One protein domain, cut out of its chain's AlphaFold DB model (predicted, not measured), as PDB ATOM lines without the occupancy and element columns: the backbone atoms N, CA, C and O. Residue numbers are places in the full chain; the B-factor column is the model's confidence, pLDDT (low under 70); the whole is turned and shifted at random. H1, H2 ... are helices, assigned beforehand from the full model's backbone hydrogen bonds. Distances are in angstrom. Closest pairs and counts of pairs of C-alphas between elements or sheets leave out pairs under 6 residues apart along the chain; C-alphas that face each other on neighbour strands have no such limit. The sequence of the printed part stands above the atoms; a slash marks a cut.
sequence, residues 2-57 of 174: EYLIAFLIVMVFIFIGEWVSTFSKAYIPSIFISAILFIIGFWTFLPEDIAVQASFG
ATOM      1  N   GLU A   2      18.488  -1.439 -87.720       76.31
ATOM      2  CA  GLU A   2      17.087  -1.214 -88.119       76.31
ATOM      3  C   GLU A   2      16.475   0.079 -87.540       76.31
ATOM      4  O   GLU A   2      16.026   0.925 -88.304       76.31
ATOM      5  N   TYR A   3      16.621   0.330 -86.232       82.38
ATOM      6  CA  TYR A   3      16.166   1.580 -85.591       82.38
ATOM      7  C   TYR A   3      16.799   2.857 -86.183       82.38
ATOM      8  O   TYR A   3      16.143   3.887 -86.312       82.38
ATOM      9  N   LEU A   4      18.076   2.797 -86.587       86.00
ATOM     10  CA  LEU A   4      18.769   3.932 -87.217       86.00
ATOM     11  C   LEU A   4      18.231   4.213 -88.621       86.00
ATOM     12  O   LEU A   4      18.153   5.370 -89.024       86.00
ATOM     13  N   ILE A   5      17.855   3.166 -89.360       88.25
ATOM     14  CA  ILE A   5      17.243   3.297 -90.683       88.25
ATOM     15  C   ILE A   5      15.828   3.864 -90.542       88.25
ATOM     16  O   ILE A   5      15.498   4.811 -91.249       88.25
ATOM     17  N   ALA A   6      15.030   3.355 -89.597       87.94
ATOM     18  CA  ALA A   6      13.699   3.887 -89.305       87.94
ATOM     19  C   ALA A   6      13.759   5.378 -88.939       87.94
ATOM     20  O   ALA A   6      13.059   6.199 -89.534       87.94
ATOM     21  N   PHE A   7      14.676   5.746 -88.041       89.81
ATOM     22  CA  PHE A   7      14.928   7.136 -87.675       89.81
ATOM     23  C   PHE A   7      15.343   7.997 -88.876       89.81
ATOM     24  O   PHE A   7      14.813   9.092 -89.066       89.81
ATOM     25  N   LEU A   8      16.260   7.507 -89.717       91.38
ATOM     26  CA  LEU A   8      16.714   8.232 -90.903       91.38
ATOM     27  C   LEU A   8      15.570   8.467 -91.895       91.38
ATOM     28  O   LEU A   8      15.454   9.570 -92.422       91.38
ATOM     29  N   ILE A   9      14.705   7.475 -92.123       90.00
ATOM     30  CA  ILE A   9      13.551   7.624 -93.020       90.00
ATOM     31  C   ILE A   9      12.585   8.687 -92.484       90.00
ATOM     32  O   ILE A   9      12.194   9.587 -93.230       90.00
ATOM     33  N   VAL A  10      12.261   8.638 -91.186       90.19
ATOM     34  CA  VAL A  10      11.413   9.648 -90.531       90.19
ATOM     35  C   VAL A  10      12.017  11.048 -90.677       90.19
ATOM     36  O   VAL A  10      11.321  11.985 -91.068       90.19
ATOM     37  N   MET A  11      13.324  11.189 -90.445       91.44
ATOM     38  CA  MET A  11      14.027  12.464 -90.601       91.44
ATOM     39  C   MET A  11      14.018  12.977 -92.040       91.44
ATOM     40  O   MET A  11      13.816  14.169 -92.254       91.44
ATOM     41  N   VAL A  12      14.185  12.103 -93.037       93.06
ATOM     42  CA  VAL A  12      14.099  12.484 -94.455       93.06
ATOM     43  C   VAL A  12      12.698  12.992 -94.799       93.06
ATOM     44  O   VAL A  12      12.567  13.989 -95.505       93.06
ATOM     45  N   PHE A  13      11.642  12.366 -94.278       91.75
ATOM     46  CA  PHE A  13      10.263  12.787 -94.547       91.75
ATOM     47  C   PHE A  13       9.961  14.154 -93.929       91.75
ATOM     48  O   PHE A  13       9.388  15.023 -94.591       91.75
ATOM     49  N   ILE A  14      10.400  14.372 -92.687       91.00
ATOM     50  CA  ILE A  14      10.301  15.675 -92.020       91.00
ATOM     51  C   ILE A  14      11.107  16.728 -92.790       91.00
ATOM     52  O   ILE A  14      10.600  17.818 -93.045       91.00
ATOM     53  N   PHE A  15      12.322  16.393 -93.230       93.69
ATOM     54  CA  PHE A  15      13.176  17.285 -94.012       93.69
ATOM     55  C   PHE A  15      12.532  17.707 -95.337       93.69
ATOM     56  O   PHE A  15      12.549  18.888 -95.677       93.69
ATOM     57  N   ILE A  16      11.920  16.775 -96.073       93.38
ATOM     58  CA  ILE A  16      11.186  17.103 -97.304       93.38
ATOM     59  C   ILE A  16      10.007  18.033 -96.982       93.38
ATOM     60  O   ILE A  16       9.778  19.003 -97.707       93.38
ATOM     61  N   GLY A  17       9.292  17.785 -95.880       89.25
ATOM     62  CA  GLY A  17       8.216  18.661 -95.414       89.25
ATOM     63  C   GLY A  17       8.681  20.094 -95.145       89.25
ATOM     64  O   GLY A  17       8.078  21.047 -95.640       89.25
ATOM     65  N   GLU A  18       9.786  20.252 -94.421       90.00
ATOM     66  CA  GLU A  18      10.415  21.551 -94.142       90.00
ATOM     67  C   GLU A  18      10.917  22.245 -95.414       90.00
ATOM     68  O   GLU A  18      10.682  23.442 -95.612       90.00
ATOM     69  N   TRP A  19      11.546  21.499 -96.324       92.56
ATOM     70  CA  TRP A  19      12.028  22.028 -97.599       92.56
ATOM     71  C   TRP A  19      10.882  22.604 -98.431       92.56
ATOM     72  O   TRP A  19      10.960  23.730 -98.929       92.56
ATOM     73  N   VAL A  20       9.794  21.846 -98.576       88.88
ATOM     74  CA  VAL A  20       8.621  22.281 -99.341       88.88
ATOM     75  C   VAL A  20       7.921  23.445 -98.638       88.88
ATOM     76  O   VAL A  20       7.509  24.394 -99.309       88.88
ATOM     77  N   SER A  21       7.840  23.445 -97.304       86.31
ATOM     78  CA  SER A  21       7.282  24.573 -96.550       86.31
ATOM     79  C   SER A  21       8.077  25.860 -96.786       86.31
ATOM     80  O   SER A  21       7.494  26.896 -97.127       86.31
ATOM     81  N   THR A  22       9.407  25.768 -96.737       86.81
ATOM     82  CA  THR A  22      10.331  26.872 -97.023       86.81
ATOM     83  C   THR A  22      10.158  27.379 -98.454       86.81
ATOM     84  O   THR A  22       9.988  28.579 -98.675       86.81
ATOM     85  N   PHE A  23      10.105  26.472 -99.436       88.06
ATOM     86  CA  PHE A  23       9.878  26.821-100.840       88.06
ATOM     87  C   PHE A  23       8.515  27.502-101.058       88.06
ATOM     88  O   PHE A  23       8.409  28.475-101.805       88.06
ATOM     89  N   SER A  24       7.478  27.052-100.348       83.56
ATOM     90  CA  SER A  24       6.124  27.617-100.413       83.56
ATOM     91  C   SER A  24       5.961  28.957 -99.674       83.56
ATOM     92  O   SER A  24       4.853  29.501 -99.629       83.56
ATOM     93  N   LYS A  25       7.035  29.507 -99.082       78.88
ATOM     94  CA  LYS A  25       7.001  30.698 -98.212       78.88
ATOM     95  C   LYS A  25       5.952  30.560 -97.103       78.88
ATOM     96  O   LYS A  25       5.066  31.418 -96.978       78.88
ATOM     97  N   ALA A  26       6.017  29.440 -96.379       74.12
ATOM     98  CA  ALA A  26       5.128  29.088 -95.269       74.12
ATOM     99  C   ALA A  26       3.624  29.109 -95.615       74.12
ATOM    100  O   ALA A  26       2.780  29.237 -94.731       74.12
ATOM    101  N   TYR A  27       3.267  29.008 -96.901       75.25
ATOM    102  CA  TYR A  27       1.867  28.862 -97.299       75.25
ATOM    103  C   TYR A  27       1.339  27.470 -96.934       75.25
ATOM    104  O   TYR A  27       0.195  27.333 -96.511       75.25
ATOM    105  N   ILE A  28       2.194  26.452 -97.072       79.25
ATOM    106  CA  ILE A  28       1.896  25.073 -96.690       79.25
ATOM    107  C   ILE A  28       2.730  24.725 -95.445       79.25
ATOM    108  O   ILE A  28       3.962  24.822 -95.500       79.25
ATOM    109  N   PRO A  29       2.103  24.323 -94.324       81.44
ATOM    110  CA  PRO A  29       2.814  23.861 -93.133       81.44
ATOM    111  C   PRO A  29       3.662  22.625 -93.424       81.44
ATOM    112  O   PRO A  29       3.195  21.697 -94.087       81.44
ATOM    113  N   SER A  30       4.873  22.568 -92.874       84.81
ATOM    114  CA  SER A  30       5.769  21.416 -93.034       84.81
ATOM    115  C   SER A  30       5.165  20.116 -92.509       84.81
ATOM    116  O   SER A  30       5.240  19.097 -93.194       84.81
ATOM    117  N   ILE A  31       4.476  20.180 -91.363       83.69
ATOM    118  CA  ILE A  31       3.757  19.058 -90.734       83.69
ATOM    119  C   ILE A  31       2.726  18.435 -91.688       83.69
ATOM    120  O   ILE A  31       2.500  17.229 -91.669       83.69
ATOM    121  N   PHE A  32       2.098  19.241 -92.546       83.31
ATOM    122  CA  PHE A  32       1.101  18.735 -93.486       83.31
ATOM    123  C   PHE A  32       1.744  17.922 -94.612       83.31
ATOM    124  O   PHE A  32       1.274  16.840 -94.960       83.31
ATOM    125  N   ILE A  33       2.848  18.426 -95.164       87.75
ATOM    126  CA  ILE A  33       3.581  17.740 -96.232       87.75
ATOM    127  C   ILE A  33       4.181  16.438 -95.702       87.75
ATOM    128  O   ILE A  33       4.064  15.405 -96.360       87.75
ATOM    129  N   SER A  34       4.768  16.459 -94.503       88.31
ATOM    130  CA  SER A  34       5.285  15.243 -93.876       88.31
ATOM    131  C   SER A  34       4.168  14.239 -93.576       88.31
ATOM    132  O   SER A  34       4.349  13.064 -93.873       88.31
ATOM    133  N   ALA A  35       2.990  14.669 -93.108       86.31
ATOM    134  CA  ALA A  35       1.842  13.777 -92.912       86.31
ATOM    135  C   ALA A  35       1.384  13.094 -94.214       86.31
ATOM    136  O   ALA A  35       1.165  11.886 -94.222       86.31
ATOM    137  N   ILE A  36       1.294  13.828 -95.333       88.50
ATOM    138  CA  ILE A  36       0.968  13.234 -96.645       88.50
ATOM    139  C   ILE A  36       2.031  12.216 -97.065       88.50
ATOM    140  O   ILE A  36       1.688  11.134 -97.539       88.50
ATOM    141  N   LEU A  37       3.314  12.541 -96.884       89.69
ATOM    142  CA  LEU A  37       4.407  11.623 -97.195       89.69
ATOM    143  C   LEU A  37       4.325  10.348 -96.353       89.69
ATOM    144  O   LEU A  37       4.489   9.265 -96.903       89.69
ATOM    145  N   PHE A  38       4.010  10.459 -95.058       88.69
ATOM    146  CA  PHE A  38       3.783   9.299 -94.195       88.69
ATOM    147  C   PHE A  38       2.594   8.462 -94.655       88.69
ATOM    148  O   PHE A  38       2.738   7.252 -94.770       88.69
ATOM    149  N   ILE A  39       1.462   9.082 -95.003       88.50
ATOM    150  CA  ILE A  39       0.286   8.365 -95.522       88.50
ATOM    151  C   ILE A  39       0.638   7.585 -96.798       88.50
ATOM    152  O   ILE A  39       0.337   6.399 -96.897       88.50
ATOM    153  N   ILE A  40       1.308   8.223 -97.763       89.94
ATOM    154  CA  ILE A  40       1.742   7.562 -99.006       89.94
ATOM    155  C   ILE A  40       2.761   6.457 -98.705       89.94
ATOM    156  O   ILE A  40       2.713   5.377 -99.296       89.94
ATOM    157  N   GLY A  41       3.675   6.720 -97.775       87.94
ATOM    158  CA  GLY A  41       4.678   5.772 -97.322       87.94
ATOM    159  C   GLY A  41       4.055   4.506 -96.744       87.94
ATOM    160  O   GLY A  41       4.387   3.412 -97.200       87.94
ATOM    161  N   PHE A  42       3.130   4.649 -95.792       88.06
ATOM    162  CA  PHE A  42       2.419   3.531 -95.160       88.06
ATOM    163  C   PHE A  42       1.663   2.678 -96.174       88.06
ATOM    164  O   PHE A  42       1.566   1.465 -96.031       88.06
ATOM    165  N   TRP A  43       1.175   3.298 -97.246       86.62
ATOM    166  CA  TRP A  43       0.435   2.591 -98.283       86.62
ATOM    167  C   TRP A  43       1.310   1.819 -99.276       86.62
ATOM    168  O   TRP A  43       0.795   0.999-100.033       86.62
ATOM    169  N   THR A  44       2.618   2.079 -99.311       86.50
ATOM    170  CA  THR A  44       3.512   1.548-100.350       86.50
ATOM    171  C   THR A  44       4.600   0.627 -99.805       86.50
ATOM    172  O   THR A  44       4.768  -0.470-100.330       86.50
ATOM    173  N   PHE A  45       5.356   1.054 -98.789       84.88
ATOM    174  CA  PHE A  45       6.528   0.304 -98.307       84.88
ATOM    175  C   PHE A  45       6.894   0.528 -96.832       84.88
ATOM    176  O   PHE A  45       7.765  -0.179 -96.326       84.88
ATOM    177  N   LEU A  46       6.298   1.508 -96.143       83.12
ATOM    178  CA  LEU A  46       6.607   1.792 -94.741       83.12
ATOM    179  C   LEU A  46       5.712   0.985 -93.797       83.12
ATOM    180  O   LEU A  46       4.496   0.978 -93.983       83.12
ATOM    181  N   PRO A  47       6.283   0.364 -92.755       83.38
ATOM    182  CA  PRO A  47       5.494  -0.258 -91.709       83.38
ATOM    183  C   PRO A  47       4.804   0.813 -90.844       83.38
ATOM    184  O   PRO A  47       5.354   1.893 -90.614       83.38
ATOM    185  N   GLU A  48       3.589   0.524 -90.372       80.44
ATOM    186  CA  GLU A  48       2.775   1.464 -89.582       80.44
ATOM    187  C   GLU A  48       3.435   1.835 -88.241       80.44
ATOM    188  O   GLU A  48       3.220   2.922 -87.710       80.44
ATOM    189  N   ASP A  49       4.313   0.973 -87.723       83.50
ATOM    190  CA  ASP A  49       5.073   1.177 -86.493       83.50
ATOM    191  C   ASP A  49       6.438   1.853 -86.717       83.50
ATOM    192  O   ASP A  49       7.221   1.963 -85.773       83.50
ATOM    193  N   ILE A  50       6.734   2.377 -87.918       86.00
ATOM    194  CA  ILE A  50       8.019   3.048 -88.208       86.00
ATOM    195  C   ILE A  50       8.333   4.175 -87.214       86.00
ATOM    196  O   ILE A  50       9.492   4.384 -86.871       86.00
ATOM    197  N   ALA A  51       7.317   4.899 -86.731       83.44
ATOM    198  CA  ALA A  51       7.499   5.973 -85.760       83.44
ATOM    199  C   ALA A  51       7.979   5.417 -84.410       83.44
ATOM    200  O   ALA A  51       8.918   5.949 -83.818       83.44
ATOM    201  N   VAL A  52       7.409   4.292 -83.972       86.06
ATOM    202  CA  VAL A  52       7.817   3.591 -82.750       86.06
ATOM    203  C   VAL A  52       9.219   3.000 -82.922       86.06
ATOM    204  O   VAL A  52      10.072   3.177 -82.054       86.06
ATOM    205  N   GLN A  53       9.519   2.403 -84.081       86.50
ATOM    206  CA  GLN A  53      10.864   1.924 -84.429       86.50
ATOM    207  C   GLN A  53      11.892   3.062 -84.551       86.50
ATOM    208  O   GLN A  53      13.077   2.881 -84.304       86.50
ATOM    209  N   ALA A  54      11.469   4.270 -84.899       85.50
ATOM    210  CA  ALA A  54      12.325   5.451 -84.896       85.50
ATOM    211  C   ALA A  54      12.499   6.059 -83.489       85.50
ATOM    212  O   ALA A  54      13.118   7.112 -83.353       85.50
ATOM    213  N   SER A  55      12.002   5.384 -82.445       85.81
ATOM    214  CA  SER A  55      12.031   5.816 -81.046       85.81
ATOM    215  C   SER A  55      11.114   7.007 -80.727       85.81
ATOM    216  O   SER A  55      11.286   7.646 -79.689       85.81
ATOM    217  N   PHE A  56      10.111   7.275 -81.572       84.31
ATOM    218  CA  PHE A  56       9.034   8.250 -81.345       84.31
ATOM    219  C   PHE A  56       7.763   7.588 -80.780       84.31
ATOM    220  O   PHE A  56       6.652   7.925 -81.182       84.31
ATOM    221  N   GLY A  57       7.931   6.609 -79.885       85.19
ATOM    222  CA  GLY A  57       6.826   5.931 -79.201       85.19
ATOM    223  C   GLY A  57       6.211   6.752 -78.060       85.19
ATOM    224  O   GLY A  57       6.606   7.894 -77.803       85.19
TER     225      GLY A  57
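What this domain is: This is residues 2 to 57 of the 174 residues of the protein "Integral membrane protein" of Tetragenococcus muriaticus PMC-11-5 (UniProt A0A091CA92). A long straight helix, H1, makes the longest axis, and a second helix, H2, folds back beside its far part and slants away from it, the two making a V that opens toward the first residues of H1. At the open end of the V the chain turns back from the end of H2, and the short helix H3 packs on residues 2 to 10 of H1, with the last printed residues 54 to 57 after it. The printed part has 56 residues, with three named helices in the order H1, H2, H3 and no named strand, and its class is all helix. It is compact, with a radius of gyration of the C-alphas of 11.6 A, yet elongated in outline, its C-alphas spanning 35 by 21 by 16 A.

Where its parts are: H1, the longest helix with 22 residues, runs from Glu 2 to Phe 23 and measures 31.6 A from first to last C-alpha. Its C-alpha 2 stands at (17.087, -1.214, -88.119) and its C-alpha 23 at (9.878, 26.821, -100.840). H2 holds residues 30 to 44, Ser 30 to Thr 44, and is 21.3 A long, ending with C-alpha 44 at (3.512, 1.548, -100.350). H3 holds the four residues 50 to 53, Ile 50 to Gln 53, and ends with C-alpha 53 at (10.864, 1.924, -84.429).

How they stand to each other: H1 touches both other helices, each with a part of its length alone. With residues 13 to 21 it touches H2, and the closest C-alphas of the two are those of Gly 17 and Ser 30, 4.4 A apart. The lines of H1 and H2 stand at a steep tilt of 47 degrees, and the two helices run opposite ways. Their centres are 10.3 A apart. With residues 2 to 10 H1 touches H3, where the closest C-alphas are those of Tyr 3 and Gln 53, 5.4 A apart. H2 and H3 are apart, though they follow each other in the chain. In H1 and H2 every O i to N i+4 pair is within hydrogen-bond range; H3 is too short for such a pair, and its one O i to N i+3 pair is within range.

The domain as a whole: The two C-alphas farthest apart are those of Glu 2 and Lys 25, at 35.0 A, while those of the first and last printed residues, Glu 2 and Gly 57, are 15.4 A apart. The printed part runs from residue 2 to residue 57 of a chain of 174 residues and has no cut. The link from H1 to H2, of 6 residues, is short, and the link from H2 to H3, of 5 residues, is tight. The mean pLDDT of the printed part of this model is 86.4, and no printed residue is under 70.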